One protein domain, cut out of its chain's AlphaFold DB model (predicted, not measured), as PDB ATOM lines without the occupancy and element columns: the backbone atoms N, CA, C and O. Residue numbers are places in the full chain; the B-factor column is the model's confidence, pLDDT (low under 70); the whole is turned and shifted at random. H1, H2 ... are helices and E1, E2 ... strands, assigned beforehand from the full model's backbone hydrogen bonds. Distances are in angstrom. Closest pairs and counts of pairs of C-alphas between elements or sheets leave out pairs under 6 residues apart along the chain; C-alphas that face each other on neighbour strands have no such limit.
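This is residues 30 to 155 of the 155 residues of an uncharacterized protein of Staphylococcus sp. SNAZ 59 (UniProt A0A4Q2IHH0). A four-stranded antiparallel sheet is covered on one face by two helices, H1 and H2, which lie side by side and run opposite ways; the other face has no helix. Two small strand pairs complete it: E3 with E6 near the first residues of H1, and E7 with E8 near its last residues, joined by the long link of residues 124 to 143. The printed part has 126 residues, with two named helices and eight named strands in the order E1 E2 E3 H1 E4 E5 H2 E6 E7 E8, and the large sheet has the order E1 E2 E5 E4. The class is mixed, helices and strands; the whole is compact, with a radius of gyration of the C-alphas of 14.9 A, and elongated, spanning 47 by 30 by 24 A.

E1, residues 33 to 40, begins at C-alpha 33 (-4.857, 26.347, -7.184) and is 20.8 A long. E2, residues 43 to 49, is 19.4 A long, and E3 is residues 55 to 57. H1, residues 59 to 78, is 28.4 A long and begins at C-alpha 59 (-21.726, 17.890, -13.977). E4, residues 88 to 90, is followed by E5, residues 94 to 99, 16.1 A long. H2, residues 101 to 114, is 19.9 A long. E6 is residues 121 to 123, E7 residues 144 to 146, and E8, residues 149 to 154, ends at C-alpha 154 (-16.526, -0.420, -4.817).

In the large sheet E1 and E4 are the edge strands. E1 and E2 form a hairpin, with N 35 and O 47 3.0 A apart. E2 and E5 are antiparallel at 169 degrees, with N 46 and O 97 2.8 A apart. E4 and E5 form a hairpin, with N 96 and O 89 3.1 A apart. The helices make two layers with this sheet, both on the same face: H1 is over E4 at a height over the sheet of 7.5 A, and H2 is over E2 and E5 at 10.7 A. Both run along the strands. H1 and H2 touch at a shallow tilt of 23 degrees, opposite ways; their closest C-alphas, of Glu 72 and Thr 103, are 6.8 A apart. In both helices every O i to N i+4 pair is within hydrogen-bond range. E3 and E6 are antiparallel, with N 56 and O 122 2.9 A apart. E7 and E8 form a hairpin, with N 146 and O 152 2.9 A apart. H1 and E8 are near each other, with 8 pairs of C-alphas within 10 A.

The C-alphas farthest apart, of Gly 127 and Asn 151, are 48.2 A from each other. The printed part has no cut. The link from E6 to E7 is long, 20 residues; within it residues 125 to 126 pair with residues 129 to 130, antiparallel. The mean pLDDT of the printed part is 89.9, and residues 135 to 138 are under 70.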
ATOM      1  N   ASN A  30      -6.997  33.869 -13.766       84.88
ATOM      2  CA  ASN A  30      -8.112  32.924 -13.819       84.88
ATOM      3  C   ASN A  30      -7.653  31.445 -13.782       84.88
ATOM      4  O   ASN A  30      -8.146  30.599 -14.533       84.88
ATOM      5  N   LYS A  31      -6.667  31.127 -12.936       88.00
ATOM      6  CA  LYS A  31      -6.065  29.786 -12.811       88.00
ATOM      7  C   LYS A  31      -6.427  29.145 -11.474       88.00
ATOM      8  O   LYS A  31      -6.399  29.854 -10.474       88.00
ATOM      9  N   PRO A  32      -6.704  27.829 -11.418       91.19
ATOM     10  CA  PRO A  32      -7.019  27.148 -10.183       91.19
ATOM     11  C   PRO A  32      -5.745  26.952  -9.371       91.19
ATOM     12  O   PRO A  32      -4.626  26.905  -9.895       91.19
ATOM     13  N   ILE A  33      -5.921  26.793  -8.071       92.44
ATOM     14  CA  ILE A  33      -4.857  26.347  -7.184       92.44
ATOM     15  C   ILE A  33      -4.717  24.839  -7.380       92.44
ATOM     16  O   ILE A  33      -5.689  24.110  -7.263       92.44
ATOM     17  N   CYS A  34      -3.513  24.355  -7.673       92.69
ATOM     18  CA  CYS A  34      -3.216  22.929  -7.799       92.69
ATOM     19  C   CYS A  34      -1.953  22.635  -6.995       92.69
ATOM     20  O   CYS A  34      -0.873  23.065  -7.389       92.69
ATOM     21  N   HIS A  35      -2.046  21.966  -5.844       92.75
ATOM     22  CA  HIS A  35      -0.881  21.780  -4.967       92.75
ATOM     23  C   HIS A  35      -0.840  20.426  -4.263       92.75
ATOM     24  O   HIS A  35      -1.863  19.797  -4.008       92.75
ATOM     25  N   ILE A  36       0.372  19.986  -3.920       93.12
ATOM     26  CA  ILE A  36       0.571  18.878  -2.985       93.12
ATOM     27  C   ILE A  36       0.765  19.489  -1.604       93.12
ATOM     28  O   ILE A  36       1.812  20.068  -1.319       93.12
ATOM     29  N   TYR A  37      -0.236  19.362  -0.740       91.38
ATOM     30  CA  TYR A  37      -0.189  19.953   0.600       91.38
ATOM     31  C   TYR A  37       0.364  18.981   1.654       91.38
ATOM     32  O   TYR A  37       0.700  19.385   2.769       91.38
ATOM     33  N   LYS A  38       0.457  17.687   1.325       92.44
ATOM     34  CA  LYS A  38       1.008  16.659   2.211       92.44
ATOM     35  C   LYS A  38       1.630  15.512   1.417       92.44
ATOM     36  O   LYS A  38       1.049  15.031   0.451       92.44
ATOM     37  N   THR A  39       2.750  14.996   1.914       93.62
ATOM     38  CA  THR A  39       3.380  13.757   1.433       93.62
ATOM     39  C   THR A  39       3.512  12.784   2.600       93.62
ATOM     40  O   THR A  39       3.829  13.189   3.717       93.62
ATOM     41  N   HIS A  40       3.221  11.503   2.379       93.00
ATOM     42  CA  HIS A  40       3.349  10.465   3.399       93.00
ATOM     43  C   HIS A  40       3.743   9.125   2.773       93.00
ATOM     44  O   HIS A  40       2.911   8.437   2.170       93.00
ATOM     45  N   GLY A  41       5.009   8.738   2.938       92.50
ATOM     46  CA  GLY A  41       5.584   7.590   2.239       92.50
ATOM     47  C   GLY A  41       5.489   7.781   0.724       92.50
ATOM     48  O   GLY A  41       5.802   8.853   0.216       92.50
ATOM     49  N   LYS A  42       4.984   6.766   0.014       91.88
ATOM     50  CA  LYS A  42       4.772   6.804  -1.444       91.88
ATOM     51  C   LYS A  42       3.541   7.599  -1.912       91.88
ATOM     52  O   LYS A  42       3.224   7.541  -3.091       91.88
ATOM     53  N   TYR A  43       2.816   8.256  -1.000       95.06
ATOM     54  CA  TYR A  43       1.559   8.944  -1.304       95.06
ATOM     55  C   TYR A  43       1.692  10.461  -1.229       95.06
ATOM     56  O   TYR A  43       2.237  11.007  -0.265       95.06
ATOM     57  N   GLN A  44       1.064  11.127  -2.184       95.00
ATOM     58  CA  GLN A  44       0.998  12.566  -2.342       95.00
ATOM     59  C   GLN A  44      -0.469  12.968  -2.255       95.00
ATOM     60  O   GLN A  44      -1.335  12.349  -2.872       95.00
ATOM     61  N   TYR A  45      -0.751  13.970  -1.435       95.44
ATOM     62  CA  TYR A  45      -2.088  14.506  -1.237       95.44
ATOM     63  C   TYR A  45      -2.218  15.774  -2.067       95.44
ATOM     64  O   TYR A  45      -1.690  16.825  -1.698       95.44
ATOM     65  N   LEU A  46      -2.886  15.623  -3.202       95.44
ATOM     66  CA  LEU A  46      -3.220  16.677  -4.135       95.44
ATOM     67  C   LEU A  46      -4.566  17.296  -3.758       95.44
ATOM     68  O   LEU A  46      -5.540  16.589  -3.481       95.44
ATOM     69  N   GLU A  47      -4.609  18.616  -3.834       95.00
ATOM     70  CA  GLU A  47      -5.833  19.404  -3.864       95.00
ATOM     71  C   GLU A  47      -5.802  20.308  -5.099       95.00
ATOM     72  O   GLU A  47      -4.790  20.963  -5.377       95.00
ATOM     73  N   ILE A  48      -6.908  20.310  -5.842       94.75
ATOM     74  CA  ILE A  48      -7.178  21.275  -6.907       94.75
ATOM     75  C   ILE A  48      -8.411  22.071  -6.498       94.75
ATOM     76  O   ILE A  48      -9.460  21.471  -6.275       94.75
ATOM     77  N   ASP A  49      -8.283  23.390  -6.411       93.62
ATOM     78  CA  ASP A  49      -9.345  24.313  -6.018       93.62
ATOM     79  C   ASP A  49      -9.563  25.372  -7.108       93.62
ATOM     80  O   ASP A  49      -8.637  26.073  -7.528       93.62
ATOM     81  N   PHE A  50     -10.806  25.480  -7.571       91.94
ATOM     82  CA  PHE A  50     -11.250  26.420  -8.596       91.94
ATOM     83  C   PHE A  50     -11.687  27.781  -8.029       91.94
ATOM     84  O   PHE A  50     -12.198  28.617  -8.775       91.94
ATOM     85  N   ILE A  51     -11.487  28.055  -6.736       90.06
ATOM     86  CA  ILE A  51     -11.873  29.324  -6.097       90.06
ATOM     87  C   ILE A  51     -11.210  30.558  -6.725       90.06
ATOM     88  O   ILE A  51     -11.781  31.647  -6.710       90.06
ATOM     89  N   THR A  52     -10.030  30.401  -7.317       88.94
ATOM     90  CA  THR A  52      -9.313  31.463  -8.038       88.94
ATOM     91  C   THR A  52      -9.687  31.535  -9.524       88.94
ATOM     92  O   THR A  52      -9.118  32.331 -10.266       88.94
ATOM     93  N   CYS A  53     -10.656  30.730  -9.966       88.62
ATOM     94  CA  CYS A  53     -11.220  30.760 -11.308       88.62
ATOM     95  C   CYS A  53     -12.633  31.351 -11.318       88.62
ATOM     96  O   CYS A  53     -13.383  31.227 -10.356       88.62
ATOM     97  N   ASP A  54     -13.036  31.884 -12.465       90.50
ATOM     98  CA  ASP A  54     -14.424  32.179 -12.814       90.50
ATOM     99  C   ASP A  54     -15.193  30.934 -13.278       90.50
ATOM    100  O   ASP A  54     -16.424  30.944 -13.374       90.50
ATOM    101  N   TRP A  55     -14.456  29.865 -13.589       90.94
ATOM    102  CA  TRP A  55     -14.956  28.621 -14.159       90.94
ATOM    103  C   TRP A  55     -14.693  27.439 -13.227       90.94
ATOM    104  O   TRP A  55     -13.653  27.374 -12.575       90.94
ATOM    105  N   CYS A  56     -15.621  26.489 -13.198       92.00
ATOM    106  CA  CYS A  56     -15.515  25.231 -12.467       92.00
ATOM    107  C   CYS A  56     -15.958  24.064 -13.360       92.00
ATOM    108  O   CYS A  56     -16.478  24.281 -14.461       92.00
ATOM    109  N   LEU A  57     -15.782  22.824 -12.898       92.50
ATOM    110  CA  LEU A  57     -16.245  21.663 -13.656       92.50
ATOM    111  C   LEU A  57     -17.776  21.628 -13.704       92.50
ATOM    112  O   LEU A  57     -18.453  21.809 -12.690       92.50
ATOM    113  N   SER A  58     -18.320  21.355 -14.885       92.25
ATOM    114  CA  SER A  58     -19.727  20.988 -15.054       92.25
ATOM    115  C   SER A  58     -20.026  19.602 -14.481       92.25
ATOM    116  O   SER A  58     -19.110  18.824 -14.219       92.25
ATOM    117  N   SER A  59     -21.304  19.251 -14.347       91.44
ATOM    118  CA  SER A  59     -21.726  17.890 -13.977       91.44
ATOM    119  C   SER A  59     -21.190  16.853 -14.975       91.44
ATOM    120  O   SER A  59     -20.524  15.881 -14.630       91.44
ATOM    121  N   LYS A  60     -21.336  17.134 -16.274       91.81
ATOM    122  CA  LYS A  60     -20.812  16.267 -17.339       91.81
ATOM    123  C   LYS A  60     -19.301  16.024 -17.203       91.81
ATOM    124  O   LYS A  60     -18.841  14.895 -17.356       91.81
ATOM    125  N   ALA A  61     -18.543  17.075 -16.903       92.69
ATOM    126  CA  ALA A  61     -17.101  17.006 -16.691       92.69
ATOM    127  C   ALA A  61     -16.720  16.243 -15.426       92.69
ATOM    128  O   ALA A  61     -15.795  15.434 -15.456       92.69
ATOM    129  N   GLN A  62     -17.438  16.487 -14.330       93.44
ATOM    130  CA  GLN A  62     -17.245  15.789 -13.069       93.44
ATOM    131  C   GLN A  62     -17.446  14.282 -13.257       93.44
ATOM    132  O   GLN A  62     -16.558  13.506 -12.910       93.44
ATOM    133  N   ALA A  63     -18.563  13.872 -13.865       92.75
ATOM    134  CA  ALA A  63     -18.867  12.475 -14.154       92.75
ATOM    135  C   ALA A  63     -17.804  11.823 -15.057       92.75
ATOM    136  O   ALA A  63     -17.297  10.741 -14.745       92.75
ATOM    137  N   TYR A  64     -17.417  12.502 -16.143       94.81
ATOM    138  CA  TYR A  64     -16.374  12.033 -17.059       94.81
ATOM    139  C   TYR A  64     -15.034  11.825 -16.335       94.81
ATOM    140  O   TYR A  64     -14.460  10.731 -16.373       94.81
ATOM    141  N   LEU A  65     -14.559  12.850 -15.624       95.56
ATOM    142  CA  LEU A  65     -13.261  12.827 -14.958       95.56
ATOM    143  C   LEU A  65     -13.239  11.838 -13.790       95.56
ATOM    144  O   LEU A  65     -12.254  11.125 -13.608       95.56
ATOM    145  N   GLN A  66     -14.332  11.732 -13.028       96.00
ATOM    146  CA  GLN A  66     -14.452  10.747 -11.955       96.00
ATOM    147  C   GLN A  66     -14.415   9.315 -12.499       96.00
ATOM    148  O   GLN A  66     -13.765   8.459 -11.901       96.00
ATOM    149  N   SER A  67     -15.055   9.048 -13.643       95.19
ATOM    150  CA  SER A  67     -14.996   7.736 -14.296       95.19
ATOM    151  C   SER A  67     -13.565   7.377 -14.712       95.19
ATOM    152  O   SER A  67     -13.099   6.271 -14.437       95.19
ATOM    153  N   LYS A  68     -12.844   8.315 -15.335       96.62
ATOM    154  CA  LYS A  68     -11.435   8.143 -15.726       96.62
ATOM    155  C   LYS A  68     -10.533   7.911 -14.517       96.62
ATOM    156  O   LYS A  68      -9.767   6.949 -14.488       96.62
ATOM    157  N   LEU A  69     -10.682   8.740 -13.486       96.62
ATOM    158  CA  LEU A  69      -9.917   8.628 -12.249       96.62
ATOM    159  C   LEU A  69     -10.192   7.304 -11.525       96.62
ATOM    160  O   LEU A  69      -9.262   6.697 -11.005       96.62
ATOM    161  N   ASN A  70     -11.436   6.814 -11.521       95.75
ATOM    162  CA  ASN A  70     -11.774   5.519 -10.930       95.75
ATOM    163  C   ASN A  70     -11.022   4.362 -11.605       95.75
ATOM    164  O   ASN A  70     -10.549   3.466 -10.907       95.75
ATOM    165  N   MET A  71     -10.880   4.388 -12.934       95.44
ATOM    166  CA  MET A  71     -10.134   3.366 -13.681       95.44
ATOM    167  C   MET A  71      -8.633   3.412 -13.382       95.44
ATOM    168  O   MET A  71      -8.014   2.368 -13.152       95.44
ATOM    169  N   GLU A  72      -8.053   4.611 -13.319       96.62
ATOM    170  CA  GLU A  72      -6.640   4.783 -12.964       96.62
ATOM    171  C   GLU A  72      -6.373   4.327 -11.520       96.62
ATOM    172  O   GLU A  72      -5.448   3.559 -11.252       96.62
ATOM    173  N   LEU A  73      -7.246   4.702 -10.583       95.31
ATOM    174  CA  LEU A  73      -7.157   4.299  -9.179       95.31
ATOM    175  C   LEU A  73      -7.360   2.797  -8.971       95.31
ATOM    176  O   LEU A  73      -6.708   2.216  -8.104       95.31
ATOM    177  N   LEU A  74      -8.231   2.155  -9.753       94.56
ATOM    178  CA  LEU A  74      -8.379   0.701  -9.747       94.56
ATOM    179  C   LEU A  74      -7.069   0.030 -10.177       94.56
ATOM    180  O   LEU A  74      -6.600  -0.895  -9.514       94.56
ATOM    181  N   THR A  75      -6.446   0.538 -11.239       93.75
ATOM    182  CA  THR A  75      -5.160   0.040 -11.744       93.75
ATOM    183  C   THR A  75      -4.042   0.238 -10.720       93.75
ATOM    184  O   THR A  75      -3.267  -0.684 -10.462       93.75
ATOM    185  N   ALA A  76      -3.969   1.408 -10.082       92.88
ATOM    186  CA  ALA A  76      -3.023   1.673  -9.002       92.88
ATOM    187  C   ALA A  76      -3.263   0.738  -7.804       92.88
ATOM    188  O   ALA A  76      -2.315   0.195  -7.233       92.88
ATOM    189  N   TRP A  77      -4.522   0.490  -7.442       94.00
ATOM    190  CA  TRP A  77      -4.861  -0.428  -6.359       94.00
ATOM    191  C   TRP A  77      -4.418  -1.865  -6.641       94.00
ATOM    192  O   TRP A  77      -3.787  -2.477  -5.779       94.00
ATOM    193  N   LEU A  78      -4.628  -2.366  -7.862       92.25
ATOM    194  CA  LEU A  78      -4.127  -3.678  -8.294       92.25
ATOM    195  C   LEU A  78      -2.591  -3.784  -8.224       92.25
ATOM    196  O   LEU A  78      -2.060  -4.875  -8.040       92.25
ATOM    197  N   LYS A  79      -1.870  -2.657  -8.296       91.44
ATOM    198  CA  LYS A  79      -0.411  -2.562  -8.091       91.44
ATOM    199  C   LYS A  79      -0.003  -2.396  -6.614       91.44
ATOM    200  O   LYS A  79       1.160  -2.128  -6.318       91.44
ATOM    201  N   GLY A  80      -0.938  -2.516  -5.670       89.50
ATOM    202  CA  GLY A  80      -0.674  -2.428  -4.230       89.50
ATOM    203  C   GLY A  80      -0.708  -1.008  -3.651       89.50
ATOM    204  O   GLY A  80      -0.031  -0.721  -2.654       89.50
ATOM    205  N   TYR A  81      -1.442  -0.074  -4.265       90.75
ATOM    206  CA  TYR A  81      -1.767   1.215  -3.644       90.75
ATOM    207  C   TYR A  81      -3.085   1.151  -2.880       90.75
ATOM    208  O   TYR A  81      -4.095   0.689  -3.386       90.75
ATOM    209  N   ASN A  82      -3.115   1.686  -1.664       91.25
ATOM    210  CA  ASN A  82      -4.360   1.785  -0.913       91.25
ATOM    211  C   ASN A  82      -5.113   3.051  -1.310       91.25
ATOM    212  O   ASN A  82      -4.536   4.142  -1.384       91.25
ATOM    213  N   LEU A  83      -6.425   2.928  -1.452       91.25
ATOM    214  CA  LEU A  83      -7.328   4.054  -1.636       91.25
ATOM    215  C   LEU A  83      -7.645   4.685  -0.276       91.25
ATOM    216  O   LEU A  83      -7.598   4.030   0.769       91.25
ATOM    217  N   LYS A  84      -7.963   5.980  -0.258       89.88
ATOM    218  CA  LYS A  84      -8.415   6.666   0.957       89.88
ATOM    219  C   LYS A  84      -9.731   7.360   0.692       89.88
ATOM    220  O   LYS A  84      -9.856   8.120  -0.260       89.88
ATOM    221  N   LEU A  85     -10.692   7.103   1.573       84.12
ATOM    222  CA  LEU A  85     -11.987   7.766   1.548       84.12
ATOM    223  C   LEU A  85     -11.805   9.292   1.534       84.12
ATOM    224  O   LEU A  85     -10.961   9.803   2.272       84.12
ATOM    225  N   ASN A  86     -12.601   9.989   0.721       86.12
ATOM    226  CA  ASN A  86     -12.559  11.445   0.502       86.12
ATOM    227  C   ASN A  86     -11.280  11.969  -0.181       86.12
ATOM    228  O   ASN A  86     -11.076  13.173  -0.246       86.12
ATOM    229  N   TYR A  87     -10.425  11.078  -0.687       92.50
ATOM    230  CA  TYR A  87      -9.205  11.416  -1.430       92.50
ATOM    231  C   TYR A  87      -9.145  10.680  -2.772       92.50
ATOM    232  O   TYR A  87      -8.078  10.279  -3.238       92.50
ATOM    233  N   THR A  88     -10.318  10.441  -3.348       92.06
ATOM    234  CA  THR A  88     -10.521   9.821  -4.662       92.06
ATOM    235  C   THR A  88     -11.623  10.541  -5.442       92.06
ATOM    236  O   THR A  88     -12.144  10.001  -6.414       92.06
ATOM    237  N   SER A  89     -12.017  11.736  -4.990       90.81
ATOM    238  CA  SER A  89     -13.245  12.409  -5.408       90.81
ATOM    239  C   SER A  89     -12.975  13.657  -6.236       90.81
ATOM    240  O   SER A  89     -12.217  14.537  -5.821       90.81
ATOM    241  N   VAL A  90     -13.691  13.752  -7.349       93.94
ATOM    242  CA  VAL A  90     -13.817  14.923  -8.207       93.94
ATOM    243  C   VAL A  90     -15.125  15.623  -7.850       93.94
ATOM    244  O   VAL A  90     -16.202  15.037  -7.963       93.94
ATOM    245  N   GLY A  91     -15.036  16.868  -7.396       91.81
ATOM    246  CA  GLY A  91     -16.170  17.776  -7.260       91.81
ATOM    247  C   GLY A  91     -16.124  18.880  -8.314       91.81
ATOM    248  O   GLY A  91     -15.131  19.038  -9.021       91.81
ATOM    249  N   HIS A  92     -17.188  19.681  -8.387       91.19
ATOM    250  CA  HIS A  92     -17.243  20.837  -9.289       91.19
ATOM    251  C   HIS A  92     -16.140  21.863  -9.004       91.19
ATOM    252  O   HIS A  92     -15.464  22.334  -9.915       91.19
ATOM    253  N   MET A  93     -15.992  22.206  -7.720       92.00
ATOM    254  CA  MET A  93     -15.135  23.290  -7.229       92.00
ATOM    255  C   MET A  93     -13.808  22.808  -6.657       92.00
ATOM    256  O   MET A  93     -12.846  23.569  -6.633       92.00
ATOM    257  N   THR A  94     -13.760  21.569  -6.175       93.81
ATOM    258  CA  THR A  94     -12.577  21.011  -5.527       93.81
ATOM    259  C   THR A  94     -12.379  19.555  -5.916       93.81
ATOM    260  O   THR A  94     -13.337  18.798  -6.095       93.81
ATOM    261  N   ILE A  95     -11.120  19.151  -6.041       95.44
ATOM    262  CA  ILE A  95     -10.711  17.768  -6.291       95.44
ATOM    263  C   ILE A  95      -9.702  17.383  -5.219       95.44
ATOM    264  O   ILE A  95      -8.702  18.075  -5.029       95.44
ATOM    265  N   PHE A  96      -9.944  16.252  -4.560       95.56
ATOM    266  CA  PHE A  96      -9.037  15.691  -3.565       95.56
ATOM    267  C   PHE A  96      -8.561  14.321  -4.019       95.56
ATOM    268  O   PHE A  96      -9.362  13.399  -4.211       95.56
ATOM    269  N   LEU A  97      -7.244  14.171  -4.137       96.44
ATOM    270  CA  LEU A  97      -6.613  12.931  -4.567       96.44
ATOM    271  C   LEU A  97      -5.446  12.577  -3.647       96.44
ATOM    272  O   LEU A  97      -4.558  13.388  -3.403       96.44
ATOM    273  N   ARG A  98      -5.418  11.333  -3.171       95.50
ATOM    274  CA  ARG A  98      -4.227  10.725  -2.577       95.50
ATOM    275  C   ARG A  98      -3.771   9.571  -3.454       95.50
ATOM    276  O   ARG A  98      -4.342   8.486  -3.372       95.50
ATOM    277  N   ALA A  99      -2.702   9.777  -4.202       94.50
ATOM    278  CA  ALA A  99      -2.134   8.765  -5.083       94.50
ATOM    279  C   ALA A  99      -0.625   8.978  -5.245       94.50
ATOM    280  O   ALA A  99      -0.055   9.789  -4.516       94.50
ATOM    281  N   ASP A 100       0.006   8.227  -6.147       93.38
ATOM    282  CA  ASP A 100       1.377   8.498  -6.572       93.38
ATOM    283  C   ASP A 100       1.454   9.654  -7.583       93.38
ATOM    284  O   ASP A 100       0.445  10.145  -8.099       93.38
ATOM    285  N   MET A 101       2.679  10.094  -7.885       92.62
ATOM    286  CA  MET A 101       2.909  11.165  -8.862       92.62
ATOM    287  C   MET A 101       2.439  10.805 -10.275       92.62
ATOM    288  O   MET A 101       2.061  11.709 -11.016       92.62
ATOM    289  N   GLN A 102       2.440   9.521 -10.648       94.00
ATOM    290  CA  GLN A 102       1.961   9.079 -11.958       94.00
ATOM    291  C   GLN A 102       0.451   9.309 -12.090       94.00
ATOM    292  O   GLN A 102       0.008   9.939 -13.048       94.00
ATOM    293  N   THR A 103      -0.322   8.890 -11.090       95.25
ATOM    294  CA  THR A 103      -1.774   9.101 -11.037       95.25
ATOM    295  C   THR A 103      -2.121  10.594 -10.976       95.25
ATOM    296  O   THR A 103      -3.076  11.046 -11.607       95.25
ATOM    297  N   ILE A 104      -1.335  11.394 -10.242       94.50
ATOM    298  CA  ILE A 104      -1.498  12.858 -10.205       94.50
ATOM    299  C   ILE A 104      -1.246  13.475 -11.585       94.50
ATOM    300  O   ILE A 104      -2.021  14.323 -12.027       94.50
ATOM    301  N   ALA A 105      -0.185  13.054 -12.277       93.69
ATOM    302  CA  ALA A 105       0.119  13.533 -13.621       93.69
ATOM    303  C   ALA A 105      -0.986  13.159 -14.619       93.69
ATOM    304  O   ALA A 105      -1.374  14.000 -15.427       93.69
ATOM    305  N   PHE A 106      -1.537  11.944 -14.516       95.31
ATOM    306  CA  PHE A 106      -2.701  11.512 -15.290       95.31
ATOM    307  C   PHE A 106      -3.898  12.454 -15.091       95.31
ATOM    308  O   PHE A 106      -4.403  13.008 -16.065       95.31
ATOM    309  N   LEU A 107      -4.299  12.713 -13.840       95.38
ATOM    310  CA  LEU A 107      -5.414  13.615 -13.524       95.38
ATOM    311  C   LEU A 107      -5.198  15.025 -14.101       95.38
ATOM    312  O   LEU A 107      -6.111  15.617 -14.673       95.38
ATOM    313  N   ILE A 108      -3.986  15.563 -13.954       93.06
ATOM    314  CA  ILE A 108      -3.627  16.881 -14.484       93.06
ATOM    315  C   ILE A 108      -3.720  16.911 -16.017       93.06
ATOM    316  O   ILE A 108      -4.168  17.913 -16.575       93.06
ATOM    317  N   ASN A 109      -3.301  15.848 -16.701       92.44
ATOM    318  CA  ASN A 109      -3.363  15.774 -18.158       92.44
ATOM    319  C   ASN A 109      -4.807  15.677 -18.663       92.44
ATOM    320  O   ASN A 109      -5.164  16.440 -19.555       92.44
ATOM    321  N   GLU A 110      -5.656  14.852 -18.046       93.88
ATOM    322  CA  GLU A 110      -7.084  14.785 -18.403       93.88
ATOM    323  C   GLU A 110      -7.766  16.153 -18.216       93.88
ATOM    324  O   GLU A 110      -8.493  16.610 -19.093       93.88
ATOM    325  N   LEU A 111      -7.469  16.880 -17.130       92.50
ATOM    326  CA  LEU A 111      -7.984  18.243 -16.927       92.50
ATOM    327  C   LEU A 111      -7.533  19.225 -18.021       92.50
ATOM    328  O   LEU A 111      -8.312  20.087 -18.435       92.50
ATOM    329  N   LYS A 112      -6.291  19.106 -18.502       89.19
ATOM    330  CA  LYS A 112      -5.793  19.916 -19.624       89.19
ATOM    331  C   LYS A 112      -6.507  19.572 -20.923       89.19
ATOM    332  O   LYS A 112      -6.913  20.486 -21.628       89.19
ATOM    333  N   GLU A 113      -6.714  18.296 -21.230       89.00
ATOM    334  CA  GLU A 113      -7.473  17.891 -22.420       89.00
ATOM    335  C   GLU A 113      -8.909  18.430 -22.367       89.00
ATOM    336  O   GLU A 113      -9.395  19.038 -23.324       89.00
ATOM    337  N   MET A 114      -9.550  18.319 -21.201       90.81
ATOM    338  CA  MET A 114     -10.897  18.832 -20.953       90.81
ATOM    339  C   MET A 114     -11.011  20.351 -21.113       90.81
ATOM    340  O   MET A 114     -12.104  20.842 -21.394       90.81
ATOM    341  N   SER A 115      -9.920  21.108 -20.964       87.38
ATOM    342  CA  SER A 115      -9.937  22.569 -21.114       87.38
ATOM    343  C   SER A 115     -10.338  23.053 -22.508       87.38
ATOM    344  O   SER A 115     -10.792  24.183 -22.655       87.38
ATOM    345  N   SER A 116     -10.212  22.188 -23.517       86.19
ATOM    346  CA  SER A 116     -10.606  22.467 -24.902       86.19
ATOM    347  C   SER A 116     -12.096  22.233 -25.191       86.19
ATOM    348  O   SER A 116     -12.557  22.493 -26.300       86.19
ATOM    349  N   VAL A 117     -12.858  21.723 -24.216       90.25
ATOM    350  CA  VAL A 117     -14.250  21.299 -24.399       90.25
ATOM    351  C   VAL A 117     -15.183  22.177 -23.567       90.25
ATOM    352  O   VAL A 117     -15.406  21.913 -22.390       90.25
ATOM    353  N   ASP A 118     -15.808  23.177 -24.188       89.62
ATOM    354  CA  ASP A 118     -16.677  24.150 -23.502       89.62
ATOM    355  C   ASP A 118     -17.777  23.504 -22.651       89.62
ATOM    356  O   ASP A 118     -18.027  23.929 -21.525       89.62
ATOM    357  N   SER A 119     -18.387  22.415 -23.141       90.44
ATOM    358  CA  SER A 119     -19.451  21.696 -22.415       90.44
ATOM    359  C   SER A 119     -19.006  21.085 -21.081       90.44
ATOM    360  O   SER A 119     -19.840  20.562 -20.343       90.44
ATOM    361  N   TYR A 120     -17.705  21.105 -20.781       92.12
ATOM    362  CA  TYR A 120     -17.144  20.633 -19.525       92.12
ATOM    363  C   TYR A 120     -17.009  21.716 -18.457       92.12
ATOM    364  O   TYR A 120     -16.787  21.375 -17.294       92.12
ATOM    365  N   TRP A 121     -17.252  22.983 -18.780       91.25
ATOM    366  CA  TRP A 121     -17.003  24.091 -17.868       91.25
ATOM    367  C   TRP A 121     -18.268  24.891 -17.588       91.25
ATOM    368  O   TRP A 121     -19.035  25.220 -18.488       91.25
ATOM    369  N   TYR A 122     -18.460  25.255 -16.325       90.94
ATOM    370  CA  TYR A 122     -19.471  26.222 -15.919       90.94
ATOM    371  C   TYR A 122     -18.801  27.507 -15.478       90.94
ATOM    372  O   TYR A 122     -17.948  27.495 -14.591       90.94
ATOM    373  N   LYS A 123     -19.221  28.631 -16.064       90.50
ATOM    374  CA  LYS A 123     -18.857  29.952 -15.560       90.50
ATOM    375  C   LYS A 123     -19.676  30.244 -14.308       90.50
ATOM    376  O   LYS A 123     -20.776  30.791 -14.379       90.50
ATOM    377  N   TYR A 124     -19.145  29.839 -13.164       88.94
ATOM    378  CA  TYR A 124     -19.825  29.975 -11.884       88.94
ATOM    379  C   TYR A 124     -19.605  31.352 -11.239       88.94
ATOM    380  O   TYR A 124     -20.326  31.695 -10.307       88.94
ATOM    381  N   ARG A 125     -18.666  32.175 -11.731       88.94
ATOM    382  CA  ARG A 125     -18.483  33.567 -11.286       88.94
ATOM    383  C   ARG A 125     -18.644  34.546 -12.444       88.94
ATOM    384  O   ARG A 125     -18.055  34.396 -13.512       88.94
ATOM    385  N   VAL A 126     -19.449  35.581 -12.222       86.19
ATOM    386  CA  VAL A 126     -19.629  36.701 -13.151       86.19
ATOM    387  C   VAL A 126     -19.493  37.998 -12.360       86.19
ATOM    388  O   VAL A 126     -20.410  38.399 -11.642       86.19
ATOM    389  N   GLY A 127     -18.329  38.643 -12.465       82.69
ATOM    390  CA  GLY A 127     -17.992  39.785 -11.615       82.69
ATOM    391  C   GLY A 127     -17.973  39.369 -10.141       82.69
ATOM    392  O   GLY A 127     -17.317  38.400  -9.778       82.69
ATOM    393  N   SER A 128     -18.729  40.068  -9.295       81.25
ATOM    394  CA  SER A 128     -18.883  39.730  -7.872       81.25
ATOM    395  C   SER A 128     -19.959  38.673  -7.590       81.25
ATOM    396  O   SER A 128     -20.154  38.290  -6.436       81.25
ATOM    397  N   ARG A 129     -20.686  38.203  -8.613       84.50
ATOM    398  CA  ARG A 129     -21.820  37.291  -8.441       84.50
ATOM    399  C   ARG A 129     -21.415  35.840  -8.664       84.50
ATOM    400  O   ARG A 129     -20.884  35.490  -9.716       84.50
ATOM    401  N   MET A 130     -21.782  34.997  -7.704       86.94
ATOM    402  CA  MET A 130     -21.700  33.542  -7.799       86.94
ATOM    403  C   MET A 130     -22.995  33.007  -8.422       86.94
ATOM    404  O   MET A 130     -24.094  33.327  -7.962       86.94
ATOM    405  N   GLN A 131     -22.871  32.242  -9.496       87.88
ATOM    406  CA  GLN A 131     -23.969  31.571 -10.177       87.88
ATOM    407  C   GLN A 131     -24.281  30.241  -9.492       87.88
ATOM    408  O   GLN A 131     -23.440  29.649  -8.811       87.88
ATOM    409  N   HIS A 132     -25.510  29.772  -9.679       85.62
ATOM    410  CA  HIS A 132     -25.896  28.444  -9.235       85.62
ATOM    411  C   HIS A 132     -25.130  27.379 -10.032       85.62
ATOM    412  O   HIS A 132     -25.033  27.468 -11.254       85.62
ATOM    413  N   ILE A 133     -24.612  26.374  -9.329       82.06
ATOM    414  CA  ILE A 133     -24.037  25.171  -9.930       82.06
ATOM    415  C   ILE A 133     -25.080  24.073  -9.760       82.06
ATOM    416  O   ILE A 133     -25.376  23.678  -8.627       82.06
ATOM    417  N   GLU A 134     -25.644  23.611 -10.874       74.19
ATOM    418  CA  GLU A 134     -26.613  22.517 -10.864       74.19
ATOM    419  C   GLU A 134     -25.989  21.256 -10.249       74.19
ATOM    420  O   GLU A 134     -24.902  20.821 -10.639       74.19
ATOM    421  N   ARG A 135     -26.680  20.676  -9.260       65.69
ATOM    422  CA  ARG A 135     -26.286  19.419  -8.606       65.69
ATOM    423  C   ARG A 135     -26.854  18.224  -9.381       65.69
ATOM    424  O   ARG A 135     -27.955  18.295  -9.911       65.69
ATOM    425  N   GLU A 136     -26.072  17.150  -9.469       68.44
ATOM    426  CA  GLU A 136     -26.102  16.227 -10.612       68.44
ATOM    427  C   GLU A 136     -27.324  15.305 -10.786       68.44
ATOM    428  O   GLU A 136     -27.809  14.682  -9.842       68.44
ATOM    429  N   VAL A 137     -27.673  15.111 -12.068       61.94
ATOM    430  CA  VAL A 137     -28.535  14.056 -12.641       61.94
ATOM    431  C   VAL A 137     -27.733  12.787 -13.023       61.94
ATOM    432  O   VAL A 137     -28.309  11.710 -13.114       61.94
ATOM    433  N   ASN A 138     -26.401  12.879 -13.198       68.00
ATOM    434  CA  ASN A 138     -25.527  11.804 -13.718       68.00
ATOM    435  C   ASN A 138     -24.277  11.536 -12.844       68.00
ATOM    436  O   ASN A 138     -23.177  11.345 -13.362       68.00
ATOM    437  N   TYR A 139     -24.441  11.527 -11.518       78.94
ATOM    438  CA  TYR A 139     -23.327  11.374 -10.578       78.94
ATOM    439  C   TYR A 139     -22.604  10.031 -10.682       78.94
ATOM    440  O   TYR A 139     -23.210   8.963 -10.567       78.94
ATOM    441  N   VAL A 140     -21.279  10.096 -10.824       87.00
ATOM    442  CA  VAL A 140     -20.385   8.938 -10.728       87.00
ATOM    443  C   VAL A 140     -19.751   8.940  -9.343       87.00
ATOM    444  O   VAL A 140     -19.073   9.888  -8.957       87.00
ATOM    445  N   SER A 141     -19.952   7.868  -8.579       89.50
ATOM    446  CA  SER A 141     -19.377   7.767  -7.237       89.50
ATOM    447  C   SER A 141     -17.848   7.578  -7.277       89.50
ATOM    448  O   SER A 141     -17.323   6.911  -8.169       89.50
ATOM    449  N   PRO A 142     -17.096   8.121  -6.306       91.00
ATOM    450  CA  PRO A 142     -15.676   7.831  -6.147       91.00
ATOM    451  C   PRO A 142     -15.413   6.382  -5.735       91.00
ATOM    452  O   PRO A 142     -16.019   5.881  -4.781       91.00
ATOM    453  N   ILE A 143     -14.427   5.743  -6.369       91.31
ATOM    454  CA  ILE A 143     -13.956   4.423  -5.946       91.31
ATOM    455  C   ILE A 143     -13.371   4.482  -4.527       91.31
ATOM    456  O   ILE A 143     -12.613   5.389  -4.159       91.31
ATOM    457  N   LYS A 144     -13.731   3.500  -3.701       89.50
ATOM    458  CA  LYS A 144     -13.300   3.387  -2.303       89.50
ATOM    459  C   LYS A 144     -13.236   1.938  -1.847       89.50
ATOM    460  O   LYS A 144     -13.899   1.062  -2.398       89.50
ATOM    461  N   HIS A 145     -12.480   1.690  -0.780       88.44
ATOM    462  CA  HIS A 145     -12.498   0.390  -0.119       88.44
ATOM    463  C   HIS A 145     -13.886   0.070   0.447       88.44
ATOM    464  O   HIS A 145     -14.588   0.938   0.984       88.44
ATOM    465  N   VAL A 146     -14.269  -1.201   0.375       84.62
ATOM    466  CA  VAL A 146     -15.357  -1.723   1.204       84.62
ATOM    467  C   VAL A 146     -14.897  -1.639   2.658       84.62
ATOM    468  O   VAL A 146     -13.737  -1.912   2.949       84.62
ATOM    469  N   LYS A 147     -15.782  -1.204   3.563       81.06
ATOM    470  CA  LYS A 147     -15.482  -0.914   4.977       81.06
ATOM    471  C   LYS A 147     -14.481  -1.919   5.573       81.06
ATOM    472  O   LYS A 147     -14.757  -3.113   5.598       81.06
ATOM    473  N   ASN A 148     -13.340  -1.408   6.045       73.81
ATOM    474  CA  ASN A 148     -12.230  -2.151   6.662       73.81
ATOM    475  C   ASN A 148     -11.575  -3.257   5.805       73.81
ATOM    476  O   ASN A 148     -10.718  -3.975   6.309       73.81
ATOM    477  N   ASN A 149     -11.925  -3.388   4.523       83.25
ATOM    478  CA  ASN A 149     -11.373  -4.392   3.621       83.25
ATOM    479  C   ASN A 149     -10.575  -3.729   2.488       83.25
ATOM    480  O   ASN A 149     -11.131  -3.274   1.490       83.25
ATOM    481  N   VAL A 150      -9.250  -3.723   2.635       82.69
ATOM    482  CA  VAL A 150      -8.327  -3.182   1.623       82.69
ATOM    483  C   VAL A 150      -8.213  -4.058   0.370       82.69
ATOM    484  O   VAL A 150      -7.763  -3.574  -0.663       82.69
ATOM    485  N   ASN A 151      -8.693  -5.306   0.428       83.88
ATOM    486  CA  ASN A 151      -8.699  -6.262  -0.684       83.88
ATOM    487  C   ASN A 151      -9.972  -6.173  -1.542       83.88
ATOM    488  O   ASN A 151     -10.114  -6.923  -2.504       83.88
ATOM    489  N   LYS A 152     -10.910  -5.276  -1.214       87.06
ATOM    490  CA  LYS A 152     -12.135  -5.085  -1.994       87.06
ATOM    491  C   LYS A 152     -12.439  -3.605  -2.180       87.06
ATOM    492  O   LYS A 152     -12.466  -2.838  -1.217       87.06
ATOM    493  N   VAL A 153     -12.732  -3.217  -3.415       88.06
ATOM    494  CA  VAL A 153     -13.135  -1.855  -3.783       88.06
ATOM    495  C   VAL A 153     -14.564  -1.845  -4.317       88.06
ATOM    496  O   VAL A 153     -15.073  -2.865  -4.782       88.06
ATOM    497  N   LYS A 154     -15.229  -0.700  -4.204       87.25
ATOM    498  CA  LYS A 154     -16.526  -0.420  -4.817       87.25
ATOM    499  C   LYS A 154     -16.574   1.024  -5.297       87.25
ATOM    500  O   LYS A 154     -15.848   1.867  -4.767       87.25
ATOM    501  N   VAL A 155     -17.449   1.266  -6.262       79.56
ATOM    502  CA  VAL A 155     -17.863   2.591  -6.730       79.56
ATOM    503  C   VAL A 155     -19.120   2.971  -5.954       79.56
ATOM    504  O   VAL A 155     -20.007   2.099  -5.830       79.56
TER     505      VAL A 155